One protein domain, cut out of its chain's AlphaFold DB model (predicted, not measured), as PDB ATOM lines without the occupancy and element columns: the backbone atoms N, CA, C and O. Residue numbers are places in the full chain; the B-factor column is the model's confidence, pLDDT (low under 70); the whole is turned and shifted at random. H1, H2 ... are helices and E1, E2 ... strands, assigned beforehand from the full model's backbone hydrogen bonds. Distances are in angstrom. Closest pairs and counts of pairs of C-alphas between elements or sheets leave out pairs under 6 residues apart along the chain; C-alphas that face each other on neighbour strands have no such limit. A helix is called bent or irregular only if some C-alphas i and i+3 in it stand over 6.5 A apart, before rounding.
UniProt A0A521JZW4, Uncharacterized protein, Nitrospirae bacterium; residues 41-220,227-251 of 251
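This is residues 41 to 220 and 227 to 251 of the 251 residues of an uncharacterized protein of Nitrospirae bacterium (UniProt A0A521JZW4). A small four-stranded sheet stands toward one end, with H3 and H6 over one face and short H2 over the other, and from H6 a zigzag of up-and-down helices, H6 to H10, runs away from it along the longest axis. H4 joins the two parts, touching both H3 and H6. The printed part has 205 residues, with ten named helices and four named strands in the order E1 H1 E2 H2 E3 H3 E4 H4 H5 H6 H7 H8 H9 H10. The sheet's order is E3 E1 E2 E4, all antiparallel, and the class is mixed, helices and strands. The whole is compact, with a radius of gyration of the C-alphas of 17.1 A, yet elongated in outline, spanning 58 by 36 by 36 A.

Start at E1, residues 48 to 52, an inner strand. Its antiparallel neighbours are E2, residues 69 to 71, where N 51 and O 69 are 2.8 A apart, and E3, residues 97 to 101, where N 50 and O 99 are 2.8 A apart; both pairs are within hydrogen-bond range. E4, residues 121 to 123, is the edge strand beside E2, with N 70 and O 122 within hydrogen-bond range at 2.8 A. Between E1 and E2, H1, residues 61 to 66, only grazes the sheet with residues 63 to 66. E2, H2 at residues 73 to 76, and E3 make a split strand-helix-strand unit, two strands running the same way with E1 between them; its crossover is right-handed. H3, residues 106 to 117, runs across the strands at a height over the sheet of 8.7 A, on the face opposite H2. H4, residues 126 to 138, touches H3 at a steep tilt of 44 degrees, opposite ways, the closest C-alphas being those of Glu 107 and Leu 132 at 5.6 A. After H5, residues 140 to 143, comes H6, residues 147 to 158, over E3 on the same face as H3, at a height of 9.9 A. H6 touches H4 too, the C-alphas of Leu 133 and Phe 154 coming closest at 6.7 A. Next look for helical hairpins: H6 with H7, residues 163 to 176, at a shallow tilt of 17 degrees, closest C-alphas Ala 155 and Ala 166 at 4.0 A; H7 with H8, residues 180 to 199, closest C-alphas Tyr 170 and Thr 189 at 6.1 A; and H8 with H9, residues 203 to 216, closest C-alphas Ala 194 and Ala 206 at 4.7 A. H10, residues 232 to 249, touches H9 at a tilt of 37 degrees, only just steep, with the C-alphas of Leu 207 and Leu 245 closest at 6.0 A. Every O i to N i+4 pair is within hydrogen-bond range in H1, H3, H4, H6, H7, H9 and H10, but 11 of 16 are in H8, and H2 and H5 are too short for such a pair.

Find C-alpha 48 at (37.051, 111.728, 23.254); from there E1 runs 13.1 A to C-alpha 52, and E3 is 12.6 A long. H3 is 16.5 A long, H4 18.4 A and H6 16.1 A. H7 spans 19.9 A and H9 19.8 A. H8, the longest helix by residues, starts at C-alpha 180, (41.648, 96.076, 26.094), and covers 30.4 A, with a kink of 35 degrees near residue 188; it is only just irregular, C-alphas 181 and 184 being 6.9 A apart. H10 runs 25.7 A to C-alpha 249 at (62.373, 87.073, -1.222).

The two C-alphas farthest apart, those of Ala 117 and Arg 251, are 58.9 A apart. Residues 221 to 226 are not printed, and C-alphas 220 and 227 stand 15.4 A apart across that cut. The link from H2 to E3, residues 77 to 96, is long. Low confidence, pLDDT under 70, falls at residues 41 to 44, 140 to 142, 219 to 220, 227 and 251; the mean of the printed part is 89.4.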
ATOM      1  N   MET A  41      32.348 102.209  27.638       41.22
ATOM      2  CA  MET A  41      33.213 103.314  27.227       41.22
ATOM      3  C   MET A  41      33.827 104.088  28.411       41.22
ATOM      4  O   MET A  41      34.997 104.448  28.344       41.22
ATOM      5  N   ASP A  42      33.121 104.263  29.529       45.22
ATOM      6  CA  ASP A  42      33.683 104.847  30.760       45.22
ATOM      7  C   ASP A  42      34.717 103.918  31.424       45.22
ATOM      8  O   ASP A  42      35.684 104.396  32.012       45.22
ATOM      9  N   ARG A  43      34.588 102.589  31.265       49.22
ATOM     10  CA  ARG A  43      35.621 101.625  31.706       49.22
ATOM     11  C   ARG A  43      36.909 101.706  30.878       49.22
ATOM     12  O   ARG A  43      37.976 101.382  31.386       49.22
ATOM     13  N   SER A  44      36.823 102.163  29.625       62.78
ATOM     14  CA  SER A  44      37.980 102.285  28.724       62.78
ATOM     15  C   SER A  44      38.889 103.481  29.043       62.78
ATOM     16  O   SER A  44      40.016 103.549  28.552       62.78
ATOM     17  N   GLY A  45      38.408 104.448  29.836       77.75
ATOM     18  CA  GLY A  45      39.112 105.704  30.105       77.75
ATOM     19  C   GLY A  45      39.169 106.671  28.913       77.75
ATOM     20  O   GLY A  45      39.783 107.731  29.028       77.75
ATOM     21  N   ILE A  46      38.534 106.344  27.780       88.00
ATOM     22  CA  ILE A  46      38.471 107.204  26.592       88.00
ATOM     23  C   ILE A  46      37.454 108.328  26.825       88.00
ATOM     24  O   ILE A  46      36.268 108.083  27.033       88.00
ATOM     25  N   ARG A  47      37.913 109.581  26.751       91.12
ATOM     26  CA  ARG A  47      37.103 110.791  26.983       91.12
ATOM     27  C   ARG A  47      36.678 111.478  25.689       91.12
ATOM     28  O   ARG A  47      35.703 112.227  25.702       91.12
ATOM     29  N   TRP A  48      37.380 111.228  24.588       94.06
ATOM     30  CA  TRP A  48      37.051 111.728  23.254       94.06
ATOM     31  C   TRP A  48      37.774 110.927  22.170       94.06
ATOM     32  O   TRP A  48      38.692 110.160  22.453       94.06
ATOM     33  N   PHE A  49      37.342 111.095  20.925       95.75
ATOM     34  CA  PHE A  49      37.898 110.413  19.764       95.75
ATOM     35  C   PHE A  49      38.368 111.413  18.714       95.75
ATOM     36  O   PHE A  49      37.716 112.434  18.511       95.75
ATOM     37  N   LEU A  50      39.442 111.082  18.001       97.06
ATOM     38  CA  LEU A  50      39.951 111.835  16.861       97.06
ATOM     39  C   LEU A  50      39.895 110.974  15.596       97.06
ATOM     40  O   LEU A  50      40.489 109.898  15.539       97.06
ATOM     41  N   HIS A  51      39.189 111.451  14.575       96.19
ATOM     42  CA  HIS A  51      39.216 110.866  13.244       96.19
ATOM     43  C   HIS A  51      40.436 111.377  12.478       96.19
ATOM     44  O   HIS A  51      40.578 112.574  12.211       96.19
ATOM     45  N   VAL A  52      41.294 110.445  12.086       95.00
ATOM     46  CA  VAL A  52      42.540 110.716  11.379       95.00
ATOM     47  C   VAL A  52      42.608 109.957  10.070       95.00
ATOM     48  O   VAL A  52      42.222 108.794   9.956       95.00
ATOM     49  N   THR A  53      43.126 110.644   9.065       93.31
ATOM     50  CA  THR A  53      43.468 110.085   7.765       93.31
ATOM     51  C   THR A  53      44.985 109.964   7.684       93.31
ATOM     52  O   THR A  53      45.669 110.936   8.015       93.31
ATOM     53  N   PRO A  54      45.525 108.819   7.234       90.75
ATOM     54  CA  PRO A  54      46.955 108.714   7.001       90.75
ATOM     55  C   PRO A  54      47.427 109.792   6.024       90.75
ATOM     56  O   PRO A  54      46.784 110.030   4.995       90.75
ATOM     57  N   MET A  55      48.551 110.432   6.333       86.62
ATOM     58  CA  MET A  55      49.134 111.473   5.492       86.62
ATOM     59  C   MET A  55      49.902 110.876   4.309       86.62
ATOM     60  O   MET A  55      51.096 111.099   4.164       86.62
ATOM     61  N   ASP A  56      49.213 110.123   3.451       82.00
ATOM     62  CA  ASP A  56      49.758 109.580   2.208       82.00
ATOM     63  C   ASP A  56      48.970 110.054   0.967       82.00
ATOM     64  O   ASP A  56      47.915 110.702   1.037       82.00
ATOM     65  N   THR A  57      49.498 109.753  -0.216       82.19
ATOM     66  CA  THR A  57      48.901 110.158  -1.499       82.19
ATOM     67  C   THR A  57      47.594 109.421  -1.809       82.19
ATOM     68  O   THR A  57      46.748 109.954  -2.528       82.19
ATOM     69  N   HIS A  58      47.367 108.257  -1.197       84.62
ATOM     70  CA  HIS A  58      46.267 107.335  -1.491       84.62
ATOM     71  C   HIS A  58      44.964 107.634  -0.720       84.62
ATOM     72  O   HIS A  58      43.972 106.904  -0.843       84.62
ATOM     73  N   ALA A  59      44.931 108.659   0.136       87.31
ATOM     74  CA  ALA A  59      43.702 109.064   0.818       87.31
ATOM     75  C   ALA A  59      42.710 109.716  -0.162       87.31
ATOM     76  O   ALA A  59      43.071 110.601  -0.927       87.31
ATOM     77  N   CYS A  60      41.434 109.327  -0.146       91.00
ATOM     78  CA  CYS A  60      40.442 109.984  -1.003       91.00
ATOM     79  C   CYS A  60      40.044 111.372  -0.460       91.00
ATOM     80  O   CYS A  60      40.275 111.681   0.712       91.00
ATOM     81  N   VAL A  61      39.408 112.204  -1.293       90.56
ATOM     82  CA  VAL A  61      38.963 113.561  -0.911       90.56
ATOM     83  C   VAL A  61      38.038 113.530   0.309       90.56
ATOM     84  O   VAL A  61      38.237 114.305   1.239       90.56
ATOM     85  N   ALA A  62      37.093 112.585   0.365       91.75
ATOM     86  CA  ALA A  62      36.181 112.431   1.501       91.75
ATOM     87  C   ALA A  62      36.921 112.186   2.827       91.75
ATOM     88  O   ALA A  62      36.569 112.765   3.856       91.75
ATOM     89  N   CYS A  63      37.972 111.361   2.798       92.69
ATOM     90  CA  CYS A  63      38.833 111.100   3.950       92.69
ATOM     91  C   CYS A  63      39.606 112.361   4.353       92.69
ATOM     92  O   CYS A  63      39.523 112.777   5.505       92.69
ATOM     93  N   ARG A  64      40.282 113.018   3.396       91.00
ATOM     94  CA  ARG A  64      41.058 114.245   3.657       91.00
ATOM     95  C   ARG A  64      40.190 115.354   4.259       91.00
ATOM     96  O   ARG A  64      40.618 116.027   5.191       91.00
ATOM     97  N   THR A  65      38.956 115.506   3.779       90.69
ATOM     98  CA  THR A  65      38.000 116.495   4.297       90.69
ATOM     99  C   THR A  65      37.580 116.202   5.737       90.69
ATOM    100  O   THR A  65      37.396 117.133   6.515       90.69
ATOM    101  N   ALA A  66      37.454 114.929   6.111       92.56
ATOM    102  CA  ALA A  66      37.093 114.521   7.466       92.56
ATOM    103  C   ALA A  66      38.294 114.414   8.423       92.56
ATOM    104  O   ALA A  66      38.109 114.151   9.614       92.56
ATOM    105  N   ASN A  67      39.526 114.585   7.940       94.81
ATOM    106  CA  ASN A  67      40.709 114.537   8.788       94.81
ATOM    107  C   ASN A  67      40.658 115.623   9.877       94.81
ATOM    108  O   ASN A  67      40.326 116.777   9.597       94.81
ATOM    109  N   GLY A  68      40.999 115.243  11.109       95.56
ATOM    110  CA  GLY A  68      41.016 116.142  12.262       95.56
ATOM    111  C   GLY A  68      39.661 116.340  12.940       95.56
ATOM    112  O   GLY A  68      39.563 117.128  13.876       95.56
ATOM    113  N   MET A  69      38.607 115.647  12.503       96.69
ATOM    114  CA  MET A  69      37.316 115.699  13.188       96.69
ATOM    115  C   MET A  69      37.392 114.971  14.533       96.69
ATOM    116  O   MET A  69      37.680 113.777  14.579       96.69
ATOM    117  N   ALA A  70      37.108 115.677  15.621       96.88
ATOM    118  CA  ALA A  70      37.061 115.130  16.967       96.88
ATOM    119  C   ALA A  70      35.616 115.022  17.475       96.88
ATOM    120  O   ALA A  70      34.747 115.824  17.117       96.88
ATOM    121  N   PHE A  71      35.364 114.025  18.324       96.19
ATOM    122  CA  PHE A  71      34.025 113.647  18.774       96.19
ATOM    123  C   PHE A  71      34.005 113.258  20.252       96.19
ATOM    124  O   PHE A  71      34.908 112.573  20.736       96.19
ATOM    125  N   LEU A  72      32.931 113.616  20.960       94.19
ATOM    126  CA  LEU A  72      32.639 113.025  22.266       94.19
ATOM    127  C   LEU A  72      32.122 111.579  22.127       94.19
ATOM    128  O   LEU A  72      31.438 111.266  21.146       94.19
ATOM    129  N   PRO A  73      32.348 110.721  23.140       92.38
ATOM    130  CA  PRO A  73      31.801 109.365  23.222       92.38
ATOM    131  C   PRO A  73      30.299 109.275  22.926       92.38
ATOM    132  O   PRO A  73      29.855 108.395  22.192       92.38
ATOM    133  N   SER A  74      29.518 110.238  23.426       88.81
ATOM    134  CA  SER A  74      28.065 110.308  23.226       88.81
ATOM    135  C   SER A  74      27.655 110.431  21.756       88.81
ATOM    136  O   SER A  74      26.593 109.947  21.378       88.81
ATOM    137  N   ILE A  75      28.494 111.048  20.920       91.06
ATOM    138  CA  ILE A  75      28.260 111.172  19.479       91.06
ATOM    139  C   ILE A  75      28.625 109.870  18.763       91.06
ATOM    140  O   ILE A  75      27.881 109.415  17.892       91.06
ATOM    141  N   VAL A  76      29.754 109.267  19.141       89.62
ATOM    142  CA  VAL A  76      30.274 108.034  18.529       89.62
ATOM    143  C   VAL A  76      29.371 106.836  18.822       89.62
ATOM    144  O   VAL A  76      29.157 106.004  17.946       89.62
ATOM    145  N   ALA A  77      28.771 106.779  20.013       87.25
ATOM    146  CA  ALA A  77      27.873 105.699  20.423       87.25
ATOM    147  C   ALA A  77      26.518 105.680  19.680       87.25
ATOM    148  O   ALA A  77      25.714 104.765  19.870       87.25
ATOM    149  N   THR A  78      26.224 106.677  18.840       87.88
ATOM    150  CA  THR A  78      24.972 106.711  18.071       87.88
ATOM    151  C   THR A  78      24.964 105.652  16.960       87.88
ATOM    152  O   THR A  78      25.938 105.483  16.231       87.88
ATOM    153  N   LYS A  79      23.828 104.960  16.759       79.25
ATOM    154  CA  LYS A  79      23.700 103.836  15.795       79.25
ATOM    155  C   LYS A  79      24.092 104.171  14.348       79.25
ATOM    156  O   LYS A  79      24.390 103.269  13.574       79.25
ATOM    157  N   LYS A  80      24.038 105.447  13.957       84.62
ATOM    158  CA  LYS A  80      24.352 105.926  12.601       84.62
ATOM    159  C   LYS A  80      25.563 106.860  12.587       84.62
ATOM    160  O   LYS A  80      25.652 107.722  11.713       84.62
ATOM    161  N   PHE A  81      26.462 106.731  13.563       88.88
ATOM    162  CA  PHE A  81      27.662 107.551  13.609       88.88
ATOM    163  C   PHE A  81      28.461 107.415  12.308       88.88
ATOM    164  O   PHE A  81      28.769 106.315  11.849       88.88
ATOM    165  N   ARG A  82      28.797 108.561  11.713       87.06
ATOM    166  CA  ARG A  82      29.708 108.661  10.578       87.06
ATOM    167  C   ARG A  82      30.649 109.840  10.817       87.06
ATOM    168  O   ARG A  82      30.158 110.944  11.055       87.06
ATOM    169  N   PRO A  83      31.975 109.636  10.748       85.12
ATOM    170  CA  PRO A  83      32.935 110.720  10.946       85.12
ATOM    171  C   PRO A  83      32.984 111.688   9.755       85.12
ATOM    172  O   PRO A  83      33.373 112.839   9.920       85.12
ATOM    173  N   SER A  84      32.563 111.236   8.567       84.06
ATOM    174  CA  SER A  84      32.433 112.050   7.358       84.06
ATOM    175  C   SER A  84      30.997 112.026   6.842       84.06
ATOM    176  O   SER A  84      30.320 110.999   6.916       84.06
ATOM    177  N   ALA A  85      30.553 113.148   6.274       82.44
ATOM    178  CA  ALA A  85      29.306 113.213   5.515       82.44
ATOM    179  C   ALA A  85      29.425 112.509   4.150       82.44
ATOM    180  O   ALA A  85      28.431 112.023   3.618       82.44
ATOM    181  N   GLN A  86      30.639 112.439   3.597       87.25
ATOM    182  CA  GLN A  86      30.924 111.820   2.306       87.25
ATOM    183  C   GLN A  86      31.384 110.367   2.487       87.25
ATOM    184  O   GLN A  86      32.104 110.039   3.432       87.25
ATOM    185  N   THR A  87      30.999 109.496   1.556       88.44
ATOM    186  CA  THR A  87      31.443 108.096   1.540       88.44
ATOM    187  C   THR A  87      32.879 107.999   1.024       88.44
ATOM    188  O   THR A  87      33.264 108.698   0.087       88.44
ATOM    189  N   CYS A  88      33.684 107.123   1.628       89.75
ATOM    190  CA  CYS A  88      35.030 106.835   1.140       89.75
ATOM    191  C   CYS A  88      34.971 106.199  -0.257       89.75
ATOM    192  O   CYS A  88      34.255 105.224  -0.455       89.75
ATOM    193  N   THR A  89      35.763 106.719  -1.197       90.00
ATOM    194  CA  THR A  89      35.835 106.227  -2.586       90.00
ATOM    195  C   THR A  89      37.072 105.376  -2.871       90.00
ATOM    196  O   THR A  89      37.323 105.006  -4.013       90.00
ATOM    197  N   ASN A  90      37.884 105.076  -1.854       84.19
ATOM    198  CA  ASN A  90      39.046 104.211  -2.025       84.19
ATOM    199  C   ASN A  90      38.586 102.762  -2.266       84.19
ATOM    200  O   ASN A  90      37.912 102.183  -1.414       84.19
ATOM    201  N   ALA A  91      38.974 102.192  -3.409       76.06
ATOM    202  CA  ALA A  91      38.623 100.830  -3.811       76.06
ATOM    203  C   ALA A  91      39.166  99.756  -2.852       76.06
ATOM    204  O   ALA A  91      38.548  98.711  -2.692       76.06
ATOM    205  N   ALA A  92      40.278 100.033  -2.165       73.56
ATOM    206  CA  ALA A  92      40.843  99.163  -1.133       73.56
ATOM    207  C   ALA A  92      40.173  99.342   0.247       73.56
ATOM    208  O   ALA A  92      40.642  98.796   1.243       73.56
ATOM    209  N   GLY A  93      39.097 100.131   0.328       79.50
ATOM    210  CA  GLY A  93      38.397 100.446   1.569       79.50
ATOM    211  C   GLY A  93      38.930 101.690   2.286       79.50
ATOM    212  O   GLY A  93      39.954 102.285   1.936       79.50
ATOM    213  N   CYS A  94      38.188 102.130   3.306       86.31
ATOM    214  CA  CYS A  94      38.568 103.292   4.104       86.31
ATOM    215  C   CYS A  94      39.768 102.964   4.998       86.31
ATOM    216  O   CYS A  94      39.737 102.003   5.760       86.31
ATOM    217  N   ARG A  95      40.805 103.804   4.931       88.62
ATOM    218  CA  ARG A  95      42.044 103.664   5.718       88.62
ATOM    219  C   ARG A  95      42.122 104.653   6.886       88.62
ATOM    220  O   ARG A  95      43.159 104.763   7.529       88.62
ATOM    221  N   CYS A  96      41.053 105.414   7.121       91.88
ATOM    222  CA  CYS A  96      40.965 106.328   8.254       91.88
ATOM    223  C   CYS A  96      40.696 105.568   9.542       91.88
ATOM    224  O   CYS A  96      40.027 104.537   9.529       91.88
ATOM    225  N   LEU A  97      41.140 106.144  10.654       93.06
ATOM    226  CA  LEU A  97      40.930 105.580  11.976       93.06
ATOM    227  C   LEU A  97      40.254 106.578  12.893       93.06
ATOM    228  O   LEU A  97      40.419 107.789  12.757       93.06
ATOM    229  N   LEU A  98      39.499 106.035  13.840       93.75
ATOM    230  CA  LEU A  98      38.940 106.773  14.955       93.75
ATOM    231  C   LEU A  98      39.724 106.383  16.209       93.75
ATOM    232  O   LEU A  98      39.558 105.280  16.724       93.75
ATOM    233  N   VAL A  99      40.601 107.268  16.671       95.06
ATOM    234  CA  VAL A  99      41.517 106.996  17.785       95.06
ATOM    235  C   VAL A  99      40.961 107.603  19.067       95.06
ATOM    236  O   VAL A  99      40.693 108.801  19.119       95.06
ATOM    237  N   GLY A 100      40.771 106.779  20.098       93.25
ATOM    238  CA  GLY A 100      40.278 107.214  21.406       93.25
ATOM    239  C   GLY A 100      41.391 107.718  22.325       93.25
ATOM    240  O   GLY A 100      42.443 107.087  22.434       93.25
ATOM    241  N   LEU A 101      41.143 108.830  23.013       92.56
ATOM    242  CA  LEU A 101      42.075 109.493  23.926       92.56
ATOM    243  C   LEU A 101      41.394 109.759  25.277       92.56
ATOM    244  O   LEU A 101      40.239 110.193  25.327       92.56
ATOM    245  N   SER A 102      42.100 109.527  26.383       89.19
ATOM    246  CA  SER A 102      41.717 110.015  27.711       89.19
ATOM    247  C   SER A 102      41.982 111.517  27.833       89.19
ATOM    248  O   SER A 102      41.216 112.246  28.464       89.19
ATOM    249  N   GLY A 103      43.037 112.010  27.187       85.19
ATOM    250  CA  GLY A 103      43.353 113.426  27.097       85.19
ATOM    251  C   GLY A 103      43.697 114.057  28.440       85.19
ATOM    252  O   GLY A 103      43.128 115.087  28.789       85.19
ATOM    253  N   SER A 104      44.584 113.423  29.204       85.62
ATOM    254  CA  SER A 104      45.017 113.895  30.530       85.62
ATOM    255  C   SER A 104      46.231 114.841  30.462       85.62
ATOM    256  O   SER A 104      47.082 114.822  31.347       85.62
ATOM    257  N   TRP A 105      46.344 115.644  29.395       88.62
ATOM    258  CA  TRP A 105      47.381 116.674  29.228       88.62
ATOM    259  C   TRP A 105      46.789 117.974  28.660       88.62
ATOM    260  O   TRP A 105      45.749 117.918  27.997       88.62
ATOM    261  N   PRO A 106      47.434 119.137  28.883       89.62
ATOM    262  CA  PRO A 106      46.824 120.447  28.647       89.62
ATOM    263  C   PRO A 106      46.231 120.671  27.249       89.62
ATOM    264  O   PRO A 106      45.117 121.186  27.146       89.62
ATOM    265  N   GLU A 107      46.917 120.311  26.158       92.12
ATOM    266  CA  GLU A 107      46.329 120.454  24.811       92.12
ATOM    267  C   GLU A 107      45.104 119.546  24.607       92.12
ATOM    268  O   GLU A 107      44.092 119.997  24.071       92.12
ATOM    269  N   ALA A 108      45.133 118.297  25.080       92.12
ATOM    270  CA  ALA A 108      43.970 117.418  24.966       92.12
ATOM    271  C   ALA A 108      42.796 117.866  25.846       92.12
ATOM    272  O   ALA A 108      41.640 117.737  25.440       92.12
ATOM    273  N   GLU A 109      43.068 118.437  27.021       91.50
ATOM    274  CA  GLU A 109      42.035 119.042  27.865       91.50
ATOM    275  C   GLU A 109      41.406 120.266  27.198       91.50
ATOM    276  O   GLU A 109      40.184 120.429  27.251       91.50
ATOM    277  N   ARG A 110      42.206 121.081  26.498       93.50
ATOM    278  CA  ARG A 110      41.703 122.197  25.684       93.50
ATOM    279  C   ARG A 110      40.785 121.709  24.565       93.50
ATOM    280  O   ARG A 110      39.694 122.259  24.406       93.50
ATOM    281  N   VAL A 111      41.159 120.649  23.846       95.25
ATOM    282  CA  VAL A 111      40.289 120.028  22.829       95.25
ATOM    283  C   VAL A 111      39.002 119.489  23.457       95.25
ATOM    284  O   VAL A 111      37.913 119.719  22.933       95.25
ATOM    285  N   LEU A 112      39.090 118.822  24.609       93.50
ATOM    286  CA  LEU A 112      37.914 118.305  25.305       93.50
ATOM    287  C   LEU A 112      36.971 119.427  25.771       93.50
ATOM    288  O   LEU A 112      35.751 119.272  25.699       93.50
ATOM    289  N   ALA A 113      37.507 120.559  26.232       94.12
ATOM    290  CA  ALA A 113      36.711 121.731  26.583       94.12
ATOM    291  C   ALA A 113      35.992 122.312  25.353       94.12
ATOM    292  O   ALA A 113      34.787 122.566  25.416       94.12
ATOM    293  N   GLN A 114      36.689 122.433  24.216       95.88
ATOM    294  CA  GLN A 114      36.088 122.859  22.945       95.88
ATOM    295  C   GLN A 114      34.993 121.897  22.480       95.88
ATOM    296  O   GLN A 114      33.931 122.339  22.058       95.88
ATOM    297  N   LEU A 115      35.210 120.585  22.613       94.88
ATOM    298  CA  LEU A 115      34.200 119.574  22.306       94.88
ATOM    299  C   LEU A 115      32.945 119.744  23.159       94.88
ATOM    300  O   LEU A 115      31.840 119.682  22.630       94.88
ATOM    301  N   LYS A 116      33.093 119.967  24.469       92.81
ATOM    302  CA  LYS A 116      31.952 120.185  25.370       92.81
ATOM    303  C   LYS A 116      31.180 121.455  25.015       92.81
ATOM    304  O   LYS A 116      29.954 121.418  24.998       92.81
ATOM    305  N   ALA A 117      31.882 122.542  24.693       93.38
ATOM    306  CA  ALA A 117      31.262 123.795  24.267       93.38
ATOM    307  C   ALA A 117      30.597 123.682  22.879       93.38
ATOM    308  O   ALA A 117      29.531 124.242  22.653       93.38
ATOM    309  N   GLY A 118      31.195 122.917  21.963       89.56
ATOM    310  CA  GLY A 118      30.758 122.737  20.575       89.56
ATOM    311  C   GLY A 118      29.738 121.615  20.353       89.56
ATOM    312  O   GLY A 118      29.677 121.051  19.262       89.56
ATOM    313  N   GLY A 119      28.975 121.216  21.377       90.31
ATOM    314  CA  GLY A 119      27.943 120.177  21.231       90.31
ATOM    315  C   GLY A 119      28.490 118.777  20.911       90.31
ATOM    316  O   GLY A 119      27.794 117.934  20.347       90.31
ATOM    317  N   GLY A 120      29.747 118.516  21.261       91.44
ATOM    318  CA  GLY A 120      30.404 117.220  21.140       91.44
ATOM    319  C   GLY A 120      31.135 116.967  19.826       91.44
ATOM    320  O   GLY A 120      31.540 115.825  19.591       91.44
ATOM    321  N   ARG A 121      31.313 117.989  18.981       94.56
ATOM    322  CA  ARG A 121      32.060 117.914  17.717       94.56
ATOM    323  C   ARG A 121      32.954 119.137  17.550       94.56
ATOM    324  O   ARG A 121      32.514 120.255  17.781       94.56
ATOM    325  N   VAL A 122      34.187 118.935  17.103       95.56
ATOM    326  CA  VAL A 122      35.089 120.029  16.713       95.56
ATOM    327  C   VAL A 122      36.011 119.552  15.600       95.56
ATOM    328  O   VAL A 122      36.318 118.364  15.518       95.56
ATOM    329  N   ARG A 123      36.444 120.460  14.726       95.06
ATOM    330  CA  ARG A 123      37.462 120.169  13.716       95.06
ATOM    331  C   ARG A 123      38.788 120.765  14.155       95.06
ATOM    332  O   ARG A 123      38.867 121.973  14.352       95.06
ATOM    333  N   LEU A 124      39.808 119.924  14.269       96.12
ATOM    334  CA  LEU A 124      41.176 120.349  14.521       96.12
ATOM    335  C   LEU A 124      41.889 120.634  13.198       96.12
ATOM    336  O   LEU A 124      41.793 119.854  12.246       96.12
ATOM    337  N   SER A 125      42.614 121.747  13.150       94.81
ATOM    338  CA  SER A 125      43.525 122.065  12.055       94.81
ATOM    339  C   SER A 125      44.766 121.155  12.093       94.81
ATOM    340  O   SER A 125      45.087 120.588  13.147       94.81
ATOM    341  N   PRO A 126      45.502 121.006  10.976       92.62
ATOM    342  CA  PRO A 126      46.769 120.272  10.964       92.62
ATOM    343  C   PRO A 126      47.764 120.769  12.022       92.62
ATOM    344  O   PRO A 126      48.445 119.965  12.654       92.62
ATOM    345  N   GLU A 127      47.810 122.078  12.263       93.69
ATOM    346  CA  GLU A 127      48.678 122.716  13.256       93.69
ATOM    347  C   GLU A 127      48.242 122.355  14.679       93.69
ATOM    348  O   GLU A 127      49.082 122.055  15.526       93.69
ATOM    349  N   GLN A 128      46.932 122.316  14.946       95.38
ATOM    350  CA  GLN A 128      46.402 121.875  16.239       95.38
ATOM    351  C   GLN A 128      46.728 120.402  16.513       95.38
ATOM    352  O   GLN A 128      47.097 120.062  17.636       95.38
ATOM    353  N   ILE A 129      46.651 119.534  15.498       95.06
ATOM    354  CA  ILE A 129      47.041 118.119  15.622       95.06
ATOM    355  C   ILE A 129      48.547 118.002  15.889       95.06
ATOM    356  O   ILE A 129      48.951 117.273  16.790       95.06
ATOM    357  N   GLN A 130      49.387 118.740  15.157       93.06
ATOM    358  CA  GLN A 130      50.835 118.734  15.389       93.06
ATOM    359  C   GLN A 130      51.184 119.217  16.797       93.06
ATOM    360  O   GLN A 130      51.979 118.577  17.481       93.06
ATOM    361  N   LYS A 131      50.551 120.297  17.262       93.44
ATOM    362  CA  LYS A 131      50.747 120.823  18.615       93.44
ATOM    363  C   LYS A 131      50.320 119.816  19.687       93.44
ATOM    364  O   LYS A 131      51.055 119.608  20.650       93.44
ATOM    365  N   LEU A 132      49.181 119.149  19.487       94.00
ATOM    366  CA  LEU A 132      48.693 118.076  20.358       94.00
ATOM    367  C   LEU A 132      49.714 116.947  20.501       94.00
ATOM    368  O   LEU A 132      49.956 116.492  21.619       94.00
ATOM    369  N   LEU A 133      50.316 116.517  19.390       92.88
ATOM    370  CA  LEU A 133      51.304 115.438  19.382       92.88
ATOM    371  C   LEU A 133      52.654 115.875  19.956       92.88
ATOM    372  O   LEU A 133      53.237 115.132  20.742       92.88
ATOM    373  N   ALA A 134      53.124 117.080  19.629       90.88
ATOM    374  CA  ALA A 134      54.378 117.616  20.153       90.88
ATOM    375  C   ALA A 134      54.341 117.753  21.684       90.88
ATOM    376  O   ALA A 134      55.280 117.356  22.374       90.88
ATOM    377  N   GLU A 135      53.233 118.255  22.237       89.56
ATOM    378  CA  GLU A 135      53.062 118.364  23.690       89.56
ATOM    379  C   GLU A 135      52.974 116.982  24.357       89.56
ATOM    380  O   GLU A 135      53.567 116.764  25.415       89.56
ATOM    381  N   ALA A 136      52.287 116.027  23.718       89.12
ATOM    382  CA  ALA A 136      52.200 114.656  24.209       89.12
ATOM    383  C   ALA A 136      53.586 113.983  24.271       89.12
ATOM    384  O   ALA A 136      53.918 113.357  25.277       89.12
ATOM    385  N   GLN A 137      54.424 114.176  23.246       83.19
ATOM    386  CA  GLN A 137      55.802 113.674  23.215       83.19
ATOM    387  C   GLN A 137      56.682 114.314  24.299       83.19
ATOM    388  O   GLN A 137      57.418 113.607  24.984       83.19
ATOM    389  N   ALA A 138      56.563 115.628  24.516       84.12
ATOM    390  CA  ALA A 138      57.335 116.340  25.538       84.12
ATOM    391  C   ALA A 138      56.980 115.919  26.979       84.12
ATOM    392  O   ALA A 138      57.804 116.029  27.884       84.12
ATOM    393  N   LYS A 139      55.752 115.438  27.213       73.50
ATOM    394  CA  LYS A 139      55.249 115.059  28.543       73.50
ATOM    395  C   LYS A 139      55.663 113.657  29.005       73.50
ATOM    396  O   LYS A 139      55.457 113.356  30.182       73.50
ATOM    397  N   GLY A 140      56.229 112.814  28.135       64.50
ATOM    398  CA  GLY A 140      56.729 111.476  28.483       64.50
ATOM    399  C   GLY A 140      55.721 110.637  29.288       64.50
ATOM    400  O   GLY A 140      54.739 110.136  28.748       64.50
ATOM    401  N   ALA A 141      55.940 110.512  30.604       51.16
ATOM    402  CA  ALA A 141      55.107 109.732  31.529       51.16
ATOM    403  C   ALA A 141      53.669 110.268  31.729       51.16
ATOM    404  O   ALA A 141      52.787 109.516  32.142       51.16
ATOM    405  N   GLY A 142      53.401 111.544  31.417       58.34
ATOM    406  CA  GLY A 142      52.085 112.177  31.604       58.34
ATOM    407  C   GLY A 142      50.982 111.688  30.656       58.34
ATOM    408  O   GLY A 142      49.814 112.014  30.856       58.34
ATOM    409  N   ILE A 143      51.334 110.894  29.641       72.06
ATOM    410  CA  ILE A 143      50.398 110.339  28.652       72.06
ATOM    411  C   ILE A 143      50.284 108.814  28.733       72.06
ATOM    412  O   ILE A 143      49.816 108.195  27.786       72.06
ATOM    413  N   ALA A 144      50.685 108.175  29.839       77.62
ATOM    414  CA  ALA A 144      50.747 106.709  29.945       77.62
ATOM    415  C   ALA A 144      49.430 105.977  29.588       77.62
ATOM    416  O   ALA A 144      49.444 104.827  29.146       77.62
ATOM    417  N   ALA A 145      48.275 106.625  29.771       81.56
ATOM    418  CA  ALA A 145      46.983 106.080  29.356       81.56
ATOM    419  C   ALA A 145      46.763 106.127  27.831       81.56
ATOM    420  O   ALA A 145      46.058 105.274  27.304       81.56
ATOM    421  N   ASP A 146      47.368 107.093  27.144       89.75
ATOM    422  CA  ASP A 146      47.179 107.382  25.721       89.75
ATOM    423  C   ASP A 146      48.433 107.120  24.880       89.75
ATOM    424  O   ASP A 146      48.439 107.443  23.698       89.75
ATOM    425  N   GLN A 147      49.482 106.520  25.446       90.94
ATOM    426  CA  GLN A 147      50.761 106.306  24.766       90.94
ATOM    427  C   GLN A 147      50.595 105.573  23.422       90.94
ATOM    428  O   GLN A 147      51.115 106.029  22.406       90.94
ATOM    429  N   VAL A 148      49.798 104.500  23.400       93.69
ATOM    430  CA  VAL A 148      49.473 103.735  22.183       93.69
ATOM    431  C   VAL A 148      48.696 104.599  21.186       93.69
ATOM    432  O   VAL A 148      49.053 104.670  20.012       93.69
ATOM    433  N   SER A 149      47.659 105.302  21.644       94.50
ATOM    434  CA  SER A 149      46.854 106.189  20.800       94.50
ATOM    435  C   SER A 149      47.681 107.327  20.194       94.50
ATOM    436  O   SER A 149      47.559 107.612  19.006       94.50
ATOM    437  N   VAL A 150      48.551 107.964  20.980       94.88
ATOM    438  CA  VAL A 150      49.452 109.033  20.528       94.88
ATOM    439  C   VAL A 150      50.490 108.484  19.553       94.88
ATOM    440  O   VAL A 150      50.711 109.106  18.517       94.88
ATOM    441  N   GLY A 151      51.071 107.312  19.827       95.00
ATOM    442  CA  GLY A 151      51.981 106.628  18.906       95.00
ATOM    443  C   GLY A 151      51.320 106.339  17.558       95.00
ATOM    444  O   GLY A 151      51.890 106.639  16.511       95.00
ATOM    445  N   MET A 152      50.069 105.871  17.579       96.31
ATOM    446  CA  MET A 152      49.279 105.634  16.370       96.31
ATOM    447  C   MET A 152      49.025 106.923  15.582       96.31
ATOM    448  O   MET A 152      49.198 106.962  14.363       96.31
ATOM    449  N   LEU A 153      48.628 107.999  16.266       96.19
ATOM    450  CA  LEU A 153      48.403 109.304  15.641       96.19
ATOM    451  C   LEU A 153      49.686 109.867  15.027       96.19
ATOM    452  O   LEU A 153      49.655 110.365  13.903       96.19
ATOM    453  N   PHE A 154      50.806 109.761  15.742       95.56
ATOM    454  CA  PHE A 154      52.109 110.175  15.245       95.56
ATOM    455  C   PHE A 154      52.498 109.391  13.991       95.56
ATOM    456  O   PHE A 154      52.828 110.007  12.978       95.56
ATOM    457  N   ALA A 155      52.378 108.060  14.017       96.25
ATOM    458  CA  ALA A 155      52.702 107.212  12.875       96.25
ATOM    459  C   ALA A 155      51.924 107.634  11.619       96.25
ATOM    460  O   ALA A 155      52.520 107.882  10.572       96.25
ATOM    461  N   LEU A 156      50.608 107.838  11.747       95.25
ATOM    462  CA  LEU A 156      49.734 108.271  10.650       95.25
ATOM    463  C   LEU A 156      50.099 109.645  10.071       95.25
ATOM    464  O   LEU A 156      49.946 109.855   8.865       95.25
ATOM    465  N   GLN A 157      50.539 110.589  10.911       93.69
ATOM    466  CA  GLN A 157      50.994 111.913  10.466       93.69
ATOM    467  C   GLN A 157      52.379 111.855   9.805       93.69
ATOM    468  O   GLN A 157      52.671 112.649   8.908       93.69
ATOM    469  N   ALA A 158      53.224 110.918  10.232       93.75
ATOM    470  CA  ALA A 158      54.587 110.774   9.746       93.75
ATOM    471  C   ALA A 158      54.683 110.000   8.421       93.75
ATOM    472  O   ALA A 158      55.622 110.241   7.672       93.75
ATOM    473  N   GLU A 159      53.723 109.133   8.077       92.38
ATOM    474  CA  GLU A 159      53.857 108.191   6.950       92.38
ATOM    475  C   GLU A 159      54.368 108.786   5.628       92.38
ATOM    476  O   GLU A 159      55.267 108.220   5.012       92.38
ATOM    477  N   GLY A 160      53.812 109.913   5.175       89.38
ATOM    478  CA  GLY A 160      54.199 110.513   3.893       89.38
ATOM    479  C   GLY A 160      55.390 111.466   3.952       89.38
ATOM    480  O   GLY A 160      55.845 111.911   2.904       89.38
ATOM    481  N   ARG A 161      55.877 111.825   5.146       91.62
ATOM    482  CA  ARG A 161      56.957 112.818   5.327       91.62
ATOM    483  C   ARG A 161      58.215 112.220   5.945       91.62
ATOM    484  O   ARG A 161      59.318 112.630   5.613       91.62
ATOM    485  N   GLN A 162      58.037 111.287   6.870       94.62
ATOM    486  CA  GLN A 162      59.070 110.632   7.664       94.62
ATOM    487  C   GLN A 162      58.708 109.141   7.796       94.62
ATOM    488  O   GLN A 162      58.335 108.684   8.880       94.62
ATOM    489  N   PRO A 163      58.773 108.368   6.696       94.69
ATOM    490  CA  PRO A 163      58.288 106.991   6.675       94.69
ATOM    491  C   PRO A 163      59.001 106.095   7.695       94.69
ATOM    492  O   PRO A 163      58.352 105.259   8.314       94.69
ATOM    493  N   GLN A 164      60.297 106.313   7.951       96.25
ATOM    494  CA  GLN A 164      61.024 105.550   8.968       96.25
ATOM    495  C   GLN A 164      60.508 105.834  10.388       96.25
ATOM    496  O   GLN A 164      60.241 104.904  11.140       96.25
ATOM    497  N   ALA A 165      60.263 107.103  10.725       95.75
ATOM    498  CA  ALA A 165      59.690 107.467  12.021       95.75
ATOM    499  C   ALA A 165      58.280 106.876  12.209       95.75
ATOM    500  O   ALA A 165      57.915 106.473  13.311       95.75
ATOM    501  N   ALA A 166      57.493 106.785  11.130       96.50
ATOM    502  CA  ALA A 166      56.193 106.122  11.161       96.50
ATOM    503  C   ALA A 166      56.310 104.603  11.374       96.50
ATOM    504  O   ALA A 166      55.546 104.047  12.161       96.50
ATOM    505  N   ILE A 167      57.267 103.940  10.714       97.81
ATOM    506  CA  ILE A 167      57.566 102.511  10.910       97.81
ATOM    507  C   ILE A 167      57.902 102.236  12.380       97.81
ATOM    508  O   ILE A 167      57.300 101.350  12.992       97.81
ATOM    509  N   ASP A 168      58.809 103.019  12.961       97.25
ATOM    510  CA  ASP A 168      59.243 102.841  14.347       97.25
ATOM    511  C   ASP A 168      58.088 103.078  15.330       97.25
ATOM    512  O   ASP A 168      57.889 102.305  16.268       97.25
ATOM    513  N   ALA A 169      57.259 104.092  15.074       96.44
ATOM    514  CA  ALA A 169      56.074 104.359  15.878       96.44
ATOM    515  C   ALA A 169      55.034 103.229  15.790       96.44
ATOM    516  O   ALA A 169      54.480 102.830  16.813       96.44
ATOM    517  N   TYR A 170      54.795 102.654  14.606       97.94
ATOM    518  CA  TYR A 170      53.907 101.498  14.470       97.94
ATOM    519  C   TYR A 170      54.432 100.260  15.201       97.94
ATOM    520  O   TYR A 170      53.649  99.560  15.846       97.94
ATOM    521  N   ARG A 171      55.744 100.002  15.159       97.56
ATOM    522  CA  ARG A 171      56.371  98.925  15.946       97.56
ATOM    523  C   ARG A 171      56.136  99.131  17.443       97.56
ATOM    524  O   ARG A 171      55.643  98.230  18.115       97.56
ATOM    525  N   GLN A 172      56.362 100.350  17.938       95.00
ATOM    526  CA  GLN A 172      56.087 100.697  19.334       95.00
ATOM    527  C   GLN A 172      54.613 100.496  19.712       95.00
ATOM    528  O   GLN A 172      54.335  99.978  20.791       95.00
ATOM    529  N   VAL A 173      53.671 100.853  18.830       96.00
ATOM    530  CA  VAL A 173      52.236 100.603  19.048       96.00
ATOM    531  C   VAL A 173      51.960  99.107  19.212       96.00
ATOM    532  O   VAL A 173      51.294  98.732  20.175       96.00
ATOM    533  N   LEU A 174      52.495  98.249  18.335       95.44
ATOM    534  CA  LEU A 174      52.312  96.792  18.438       95.44
ATOM    535  C   LEU A 174      52.893  96.207  19.729       95.44
ATOM    536  O   LEU A 174      52.321  95.271  20.283       95.44
ATOM    537  N   ASP A 175      54.009  96.748  20.215       93.69
ATOM    538  CA  ASP A 175      54.684  96.227  21.404       93.69
ATOM    539  C   ASP A 175      54.073  96.746  22.719       93.69
ATOM    540  O   ASP A 175      54.147  96.080  23.760       93.69
ATOM    541  N   GLN A 176      53.447  97.926  22.693       91.94
ATOM    542  CA  GLN A 176      52.867  98.580  23.873       91.94
ATOM    543  C   GLN A 176      51.362  98.339  24.038       91.94
ATOM    544  O   GLN A 176      50.861  98.447  25.160       91.94
ATOM    545  N   ALA A 177      50.647  97.992  22.965       90.62
ATOM    546  CA  ALA A 177      49.212  97.714  22.977       90.62
ATOM    547  C   ALA A 177      48.884  96.425  23.748       90.62
ATOM    548  O   ALA A 177      48.753  95.340  23.184       90.62
ATOM    549  N   LYS A 178      48.754  96.558  25.072       85.56
ATOM    550  CA  LYS A 178      48.525  95.447  26.013       85.56
ATOM    551  C   LYS A 178      47.174  95.526  26.721       85.56
ATOM    552  O   LYS A 178      46.787  94.574  27.392       85.56
ATOM    553  N   LYS A 179      46.472  96.658  26.624       83.81
ATOM    554  CA  LYS A 179      45.193  96.883  27.309       83.81
ATOM    555  C   LYS A 179      44.036  96.652  26.347       83.81
ATOM    556  O   LYS A 179      44.160  96.888  25.151       83.81
ATOM    557  N   GLU A 180      42.874  96.284  26.881       81.44
ATOM    558  CA  GLU A 180      41.648  96.076  26.094       81.44
ATOM    559  C   GLU A 180      41.309  97.285  25.201       81.44
ATOM    560  O   GLU A 180      40.956  97.124  24.037       81.44
ATOM    561  N   ARG A 181      41.519  98.508  25.710       83.50
ATOM    562  CA  ARG A 181      41.299  99.756  24.959       83.50
ATOM    563  C   ARG A 181      42.210  99.939  23.736       83.50
ATOM    564  O   ARG A 181      41.867 100.723  22.857       83.50
ATOM    565  N   ASP A 182      43.349  99.250  23.696       87.50
ATOM    566  CA  ASP A 182      44.353  99.357  22.632       87.50
ATOM    567  C   ASP A 182      44.100  98.341  21.510       87.50
ATOM    568  O   ASP A 182      44.500  98.559  20.366       87.50
ATOM    569  N   VAL A 183      43.394  97.243  21.817       87.19
ATOM    570  CA  VAL A 183      43.107  96.139  20.885       87.19
ATOM    571  C   VAL A 183      42.515  96.617  19.549       87.19
ATOM    572  O   VAL A 183      42.980  96.137  18.511       87.19
ATOM    573  N   PRO A 184      41.577  97.589  19.499       88.88
ATOM    574  CA  PRO A 184      41.041  98.091  18.231       88.88
ATOM    575  C   PRO A 184      42.085  98.716  17.292       88.88
ATOM    576  O   PRO A 184      41.815  98.865  16.101       88.88
ATOM    577  N   LEU A 185      43.264  99.094  17.798       92.94
ATOM    578  CA  LEU A 185      44.340  99.696  17.006       92.94
ATOM    579  C   LEU A 185      45.308  98.656  16.423       92.94
ATOM    580  O   LEU A 185      46.019  98.974  15.471       92.94
ATOM    581  N   LEU A 186      45.315  97.414  16.923       93.25
ATOM    582  CA  LEU A 186      46.276  96.382  16.508       93.25
ATOM    583  C   LEU A 186      46.139  96.000  15.032       93.25
ATOM    584  O   LEU A 186      47.111  96.079  14.282       93.25
ATOM    585  N   VAL A 187      44.935  95.619  14.594       93.31
ATOM    586  CA  VAL A 187      44.690  95.214  13.198       93.31
ATOM    587  C   VAL A 187      45.043  96.344  12.219       93.31
ATOM    588  O   VAL A 187      45.828  96.090  11.302       93.31
ATOM    589  N   PRO A 188      44.564  97.593  12.403       94.06
ATOM    590  CA  PRO A 188      45.021  98.714  11.590       94.06
ATOM    591  C   PRO A 188      46.540  98.881  11.579       94.06
ATOM    592  O   PRO A 188      47.112  99.089  10.512       94.06
ATOM    593  N   THR A 189      47.197  98.752  12.732       96.50
ATOM    594  CA  THR A 189      48.652  98.913  12.841       96.50
ATOM    595  C   THR A 189      49.397  97.881  11.999       96.50
ATOM    596  O   THR A 189      50.250  98.265  11.204       96.50
ATOM    597  N   TYR A 190      49.034  96.596  12.084       96.81
ATOM    598  CA  TYR A 190      49.630  95.551  11.242       96.81
ATOM    599  C   TYR A 190      49.460  95.840   9.747       96.81
ATOM    600  O   TYR A 190      50.425  95.767   8.984       96.81
ATOM    601  N   LEU A 191      48.240  96.190   9.325       94.38
ATOM    602  CA  LEU A 191      47.938  96.460   7.920       94.38
ATOM    603  C   LEU A 191      48.749  97.646   7.384       94.38
ATOM    604  O   LEU A 191      49.292  97.557   6.279       94.38
ATOM    605  N   ARG A 192      48.836  98.736   8.163       94.12
ATOM    606  CA  ARG A 192      49.579  99.953   7.804       94.12
ATOM    607  C   ARG A 192      51.083  99.729   7.807       94.12
ATOM    608  O   ARG A 192      51.733 100.125   6.845       94.12
ATOM    609  N   LEU A 193      51.618  99.080   8.838       97.12
ATOM    610  CA  LEU A 193      53.047  98.814   8.956       97.12
ATOM    611  C   LEU A 193      53.540  97.950   7.793       97.12
ATOM    612  O   LEU A 193      54.483  98.340   7.115       97.12
ATOM    613  N   ALA A 194      52.858  96.839   7.502       96.56
ATOM    614  CA  ALA A 194      53.221  95.989   6.370       96.56
ATOM    615  C   ALA A 194      53.151  96.761   5.039       96.56
ATOM    616  O   ALA A 194      54.082  96.708   4.245       96.56
ATOM    617  N   ASP A 195      52.095  97.551   4.816       93.69
ATOM    618  CA  ASP A 195      51.954  98.378   3.610       93.69
ATOM    619  C   ASP A 195      53.046  99.456   3.481       93.69
ATOM    620  O   ASP A 195      53.497  99.775   2.383       93.69
ATOM    621  N   LEU A 196      53.479 100.053   4.591       94.94
ATOM    622  CA  LEU A 196      54.539 101.060   4.601       94.94
ATOM    623  C   LEU A 196      55.931 100.444   4.382       94.94
ATOM    624  O   LEU A 196      56.727 101.004   3.628       94.94
ATOM    625  N   LEU A 197      56.206  99.281   4.976       97.00
ATOM    626  CA  LEU A 197      57.451  98.534   4.762       97.00
ATOM    627  C   LEU A 197      57.603  98.117   3.293       97.00
ATOM    628  O   LEU A 197      58.659  98.321   2.700       97.00
ATOM    629  N   GLU A 198      56.528  97.645   2.657       94.50
ATOM    630  CA  GLU A 198      56.547  97.336   1.221       94.50
ATOM    631  C   GLU A 198      56.848  98.569   0.362       94.50
ATOM    632  O   GLU A 198      57.699  98.515  -0.526       94.50
ATOM    633  N   ARG A 199      56.188  99.700   0.645       91.88
ATOM    634  CA  ARG A 199      56.388 100.961  -0.093       91.88
ATOM    635  C   ARG A 199      57.791 101.542   0.065       91.88
ATOM    636  O   ARG A 199      58.241 102.273  -0.810       91.88
ATOM    637  N   THR A 200      58.467 101.228   1.165       94.44
ATOM    638  CA  THR A 200      59.839 101.674   1.451       94.44
ATOM    639  C   THR A 200      60.899 100.649   1.041       94.44
ATOM    640  O   THR A 200      62.081 100.870   1.283       94.44
ATOM    641  N   GLY A 201      60.504  99.542   0.399       94.31
ATOM    642  CA  GLY A 201      61.419  98.506  -0.088       94.31
ATOM    643  C   GLY A 201      61.898  97.512   0.977       94.31
ATOM    644  O   GLY A 201      62.686  96.626   0.661       94.31
ATOM    645  N   GLN A 202      61.403  97.596   2.215       96.25
ATOM    646  CA  GLN A 202      61.761  96.707   3.328       96.25
ATOM    647  C   GLN A 202      60.933  95.409   3.281       96.25
ATOM    648  O   GLN A 202      60.097  95.132   4.139       96.25
ATOM    649  N   GLN A 203      61.123  94.615   2.223       96.06
ATOM    650  CA  GLN A 203      60.286  93.443   1.924       96.06
ATOM    651  C   GLN A 203      60.401  92.323   2.967       96.06
ATOM    652  O   GLN A 203      59.397  91.681   3.274       96.06
ATOM    653  N   ALA A 204      61.598  92.099   3.520       95.75
ATOM    654  CA  ALA A 204      61.824  91.096   4.562       95.75
ATOM    655  C   ALA A 204      61.036  91.438   5.838       95.75
ATOM    656  O   ALA A 204      60.242  90.626   6.312       95.75
ATOM    657  N   ASP A 205      61.154  92.676   6.317       97.12
ATOM    658  CA  ASP A 205      60.408  93.175   7.474       97.12
ATOM    659  C   ASP A 205      58.892  93.153   7.222       97.12
ATOM    660  O   ASP A 205      58.105  92.814   8.107       97.12
ATOM    661  N   ALA A 206      58.448  93.485   6.002       97.75
ATOM    662  CA  ALA A 206      57.036  93.396   5.636       97.75
ATOM    663  C   ALA A 206      56.508  91.955   5.729       97.75
ATOM    664  O   ALA A 206      55.365  91.742   6.154       97.75
ATOM    665  N   LEU A 207      57.324  90.968   5.341       97.62
ATOM    666  CA  LEU A 207      56.984  89.551   5.443       97.62
ATOM    667  C   LEU A 207      56.890  89.126   6.909       97.62
ATOM    668  O   LEU A 207      55.892  88.516   7.285       97.62
ATOM    669  N   GLU A 208      57.851  89.522   7.743       97.19
ATOM    670  CA  GLU A 208      57.842  89.233   9.182       97.19
ATOM    671  C   GLU A 208      56.585  89.790   9.869       97.19
ATOM    672  O   GLU A 208      55.880  89.075  10.585       97.19
ATOM    673  N   VAL A 209      56.239  91.054   9.601       97.88
ATOM    674  CA  VAL A 209      55.023  91.683  10.142       97.88
ATOM    675  C   VAL A 209      53.765  90.958   9.659       97.88
ATOM    676  O   VAL A 209      52.814  90.779  10.427       97.88
ATOM    677  N   THR A 210      53.754  90.514   8.401       97.31
ATOM    678  CA  THR A 210      52.635  89.752   7.832       97.31
ATOM    679  C   THR A 210      52.486  88.385   8.499       97.31
ATOM    680  O   THR A 210      51.371  87.986   8.842       97.31
ATOM    681  N   ASP A 211      53.595  87.697   8.752       96.31
ATOM    682  CA  ASP A 211      53.614  86.418   9.457       96.31
ATOM    683  C   ASP A 211      53.157  86.558  10.907       96.31
ATOM    684  O   ASP A 211      52.305  85.785  11.358       96.31
ATOM    685  N   ARG A 212      53.637  87.588  11.614       95.69
ATOM    686  CA  ARG A 212      53.205  87.899  12.984       95.69
ATOM    687  C   ARG A 212      51.699  88.155  13.045       95.69
ATOM    688  O   ARG A 212      51.039  87.625  13.936       95.69
ATOM    689  N   PHE A 213      51.134  88.895  12.086       95.31
ATOM    690  CA  PHE A 213      49.684  89.109  11.993       95.31
ATOM    691  C   PHE A 213      48.917  87.794  11.801       95.31
ATOM    692  O   PHE A 213      47.986  87.503  12.552       95.31
ATOM    693  N   LEU A 214      49.296  86.986  10.808       94.25
ATOM    694  CA  LEU A 214      48.583  85.742  10.497       94.25
ATOM    695  C   LEU A 214      48.689  84.724  11.636       94.25
ATOM    696  O   LEU A 214      47.720  84.022  11.908       94.25
ATOM    697  N   SER A 215      49.829  84.680  12.329       91.81
ATOM    698  CA  SER A 215      50.016  83.852  13.520       91.81
ATOM    699  C   SER A 215      49.177  84.350  14.701       91.81
ATOM    700  O   SER A 215      48.491  83.551  15.333       91.81
ATOM    701  N   ALA A 216      49.151  85.661  14.963       88.50
ATOM    702  CA  ALA A 216      48.357  86.242  16.050       88.50
ATOM    703  C   ALA A 216      46.844  86.008  15.880       88.50
ATOM    704  O   ALA A 216      46.114  85.925  16.868       88.50
ATOM    705  N   TYR A 217      46.372  85.884  14.636       88.06
ATOM    706  CA  TYR A 217      44.958  85.706  14.306       88.06
ATOM    707  C   TYR A 217      44.655  84.379  13.597       88.06
ATOM    708  O   TYR A 217      43.639  84.280  12.899       88.06
ATOM    709  N   SER A 218      45.490  83.350  13.787       79.31
ATOM    710  CA  SER A 218      45.227  81.996  13.289       79.31
ATOM    711  C   SER A 218      44.086  81.365  14.096       79.31
ATOM    712  O   SER A 218      44.296  80.623  15.057       79.31
ATOM    713  N   GLY A 219      42.850  81.729  13.762       65.44
ATOM    714  CA  GLY A 219      41.660  81.169  14.390       65.44
ATOM    715  C   GLY A 219      41.511  79.690  14.043       65.44
ATOM    716  O   GLY A 219      41.672  79.296  12.889       65.44
ATOM    717  N   LYS A 220      41.166  78.864  15.035       60.84
ATOM    718  CA  LYS A 220      40.683  77.503  14.778       60.84
ATOM    719  C   LYS A 220      39.236  77.580  14.265       60.84
ATOM    720  O   LYS A 220      38.461  78.373  14.813       60.84
ATOM    721  N   ALA A 227      36.650  90.059  20.166       68.69
ATOM    722  CA  ALA A 227      36.217  91.394  19.778       68.69
ATOM    723  C   ALA A 227      37.377  92.127  19.076       68.69
ATOM    724  O   ALA A 227      38.517  92.065  19.533       68.69
ATOM    725  N   HIS A 228      37.085  92.798  17.957       77.44
ATOM    726  CA  HIS A 228      38.075  93.478  17.106       77.44
ATOM    727  C   HIS A 228      39.092  92.564  16.393       77.44
ATOM    728  O   HIS A 228      40.137  93.039  15.945       77.44
ATOM    729  N   ALA A 229      38.787  91.273  16.228       85.12
ATOM    730  CA  ALA A 229      39.511  90.414  15.295       85.12
ATOM    731  C   ALA A 229      39.451  90.963  13.855       85.12
ATOM    732  O   ALA A 229      38.484  91.645  13.491       85.12
ATOM    733  N   PRO A 230      40.455  90.657  13.012       88.31
ATOM    734  CA  PRO A 230      40.429  91.076  11.620       88.31
ATOM    735  C   PRO A 230      39.233  90.475  10.878       88.31
ATOM    736  O   PRO A 230      38.769  89.374  11.187       88.31
ATOM    737  N   THR A 231      38.743  91.185   9.868       88.06
ATOM    738  CA  THR A 231      37.717  90.652   8.966       88.06
ATOM    739  C   THR A 231      38.292  89.535   8.093       88.06
ATOM    740  O   THR A 231      39.509  89.351   7.992       88.06
ATOM    741  N   GLU A 232      37.415  88.764   7.449       87.00
ATOM    742  CA  GLU A 232      37.842  87.772   6.460       87.00
ATOM    743  C   GLU A 232      38.624  88.422   5.314       87.00
ATOM    744  O   GLU A 232      39.728  87.975   5.017       87.00
ATOM    745  N   ASP A 233      38.141  89.547   4.781       87.25
ATOM    746  CA  ASP A 233      38.844  90.307   3.741       87.25
ATOM    747  C   ASP A 233      40.249  90.738   4.180       87.25
ATOM    748  O   ASP A 233      41.206  90.612   3.417       87.25
ATOM    749  N   GLN A 234      40.408  91.202   5.424       90.75
ATOM    750  CA  GLN A 234      41.711  91.602   5.964       90.75
ATOM    751  C   GLN A 234      42.662  90.409   6.114       90.75
ATOM    752  O   GLN A 234      43.851  90.531   5.816       90.75
ATOM    753  N   ARG A 235      42.154  89.245   6.541       91.38
ATOM    754  CA  ARG A 235      42.946  88.006   6.593       91.38
ATOM    755  C   ARG A 235      43.362  87.550   5.203       91.38
ATOM    756  O   ARG A 235      44.540  87.286   4.988       91.38
ATOM    757  N   THR A 236      42.424  87.502   4.262       91.31
ATOM    758  CA  THR A 236      42.687  87.126   2.868       91.31
ATOM    759  C   THR A 236      43.713  88.061   2.239       91.31
ATOM    760  O   THR A 236      44.684  87.597   1.643       91.31
ATOM    761  N   PHE A 237      43.568  89.370   2.449       91.56
ATOM    762  CA  PHE A 237      44.526  90.370   1.994       91.56
ATOM    763  C   PHE A 237      45.943  90.106   2.530       91.56
ATOM    764  O   PHE A 237      46.901  90.090   1.757       91.56
ATOM    765  N   MET A 238      46.086  89.833   3.831       94.62
ATOM    766  CA  MET A 238      47.389  89.540   4.442       94.62
ATOM    767  C   MET A 238      47.976  88.196   3.985       94.62
ATOM    768  O   MET A 238      49.177  88.106   3.743       94.62
ATOM    769  N   SER A 239      47.147  87.172   3.772       94.94
ATOM    770  CA  SER A 239      47.583  85.891   3.199       94.94
ATOM    771  C   SER A 239      48.106  86.047   1.768       94.94
ATOM    772  O   SER A 239      49.169  85.522   1.436       94.94
ATOM    773  N   LEU A 240      47.408  86.811   0.920       94.69
ATOM    774  CA  LEU A 240      47.863  87.107  -0.443       94.69
ATOM    775  C   LEU A 240      49.172  87.908  -0.438       94.69
ATOM    776  O   LEU A 240      50.090  87.602  -1.203       94.69
ATOM    777  N   ARG A 241      49.285  88.894   0.461       95.44
ATOM    778  CA  ARG A 241      50.518  89.662   0.679       95.44
ATOM    779  C   ARG A 241      51.692  88.753   1.053       95.44
ATOM    780  O   ARG A 241      52.749  88.886   0.440       95.44
ATOM    781  N   LYS A 242      51.508  87.801   1.977       96.31
ATOM    782  CA  LYS A 242      52.544  86.820   2.352       96.31
ATOM    783  C   LYS A 242      53.048  86.045   1.139       96.31
ATOM    784  O   LYS A 242      54.252  86.009   0.893       96.31
ATOM    785  N   THR A 243      52.137  85.468   0.354       95.62
ATOM    786  CA  THR A 243      52.488  84.693  -0.847       95.62
ATOM    787  C   THR A 243      53.318  85.522  -1.826       95.62
ATOM    788  O   THR A 243      54.344  85.052  -2.319       95.62
ATOM    789  N   ARG A 244      52.921  86.779  -2.066       95.62
ATOM    790  CA  ARG A 244      53.680  87.707  -2.913       95.62
ATOM    791  C   ARG A 244      55.078  87.972  -2.354       95.62
ATOM    792  O   ARG A 244      56.048  87.855  -3.093       95.62
ATOM    793  N   LEU A 245      55.190  88.321  -1.074       95.00
ATOM    794  CA  LEU A 245      56.469  88.665  -0.445       95.00
ATOM    795  C   LEU A 245      57.442  87.481  -0.418       95.00
ATOM    796  O   LEU A 245      58.617  87.652  -0.733       95.00
ATOM    797  N   MET A 246      56.955  86.266  -0.150       94.75
ATOM    798  CA  MET A 246      57.768  85.047  -0.233       94.75
ATOM    799  C   MET A 246      58.290  84.779  -1.650       94.75
ATOM    800  O   MET A 246      59.399  84.274  -1.806       94.75
ATOM    801  N   ALA A 247      57.506  85.095  -2.685       91.94
ATOM    802  CA  ALA A 247      57.944  84.940  -4.071       91.94
ATOM    803  C   ALA A 247      59.044  85.943  -4.447       91.94
ATOM    804  O   ALA A 247      59.924  85.607  -5.236       91.94
ATOM    805  N   VAL A 248      59.005  87.152  -3.878       87.50
ATOM    806  CA  VAL A 248      60.036  88.172  -4.096       87.50
ATOM    807  C   VAL A 248      61.314  87.852  -3.318       87.50
ATOM    808  O   VAL A 248      62.385  87.931  -3.897       87.50
ATOM    809  N   ALA A 249      61.215  87.400  -2.065       79.69
ATOM    810  CA  ALA A 249      62.373  87.073  -1.222       79.69
ATOM    811  C   ALA A 249      63.200  85.858  -1.697       79.69
ATOM    812  O   ALA A 249      64.282  85.604  -1.178       79.69
ATOM    813  N   ARG A 250      62.675  85.071  -2.644       70.69
ATOM    814  CA  ARG A 250      63.368  83.925  -3.260       70.69
ATOM    815  C   ARG A 250      64.151  84.290  -4.527       70.69
ATOM    816  O   ARG A 250      64.779  83.400  -5.096       70.69
ATOM    817  N   ARG A 251      64.042  85.531  -5.003       55.72
ATOM    818  CA  ARG A 251      64.793  86.057  -6.150       55.72
ATOM    819  C   ARG A 251      66.010  86.822  -5.665       55.72
ATOM    820  O   ARG A 251      67.025  86.749  -6.385       55.72
TER     821      ARG A 251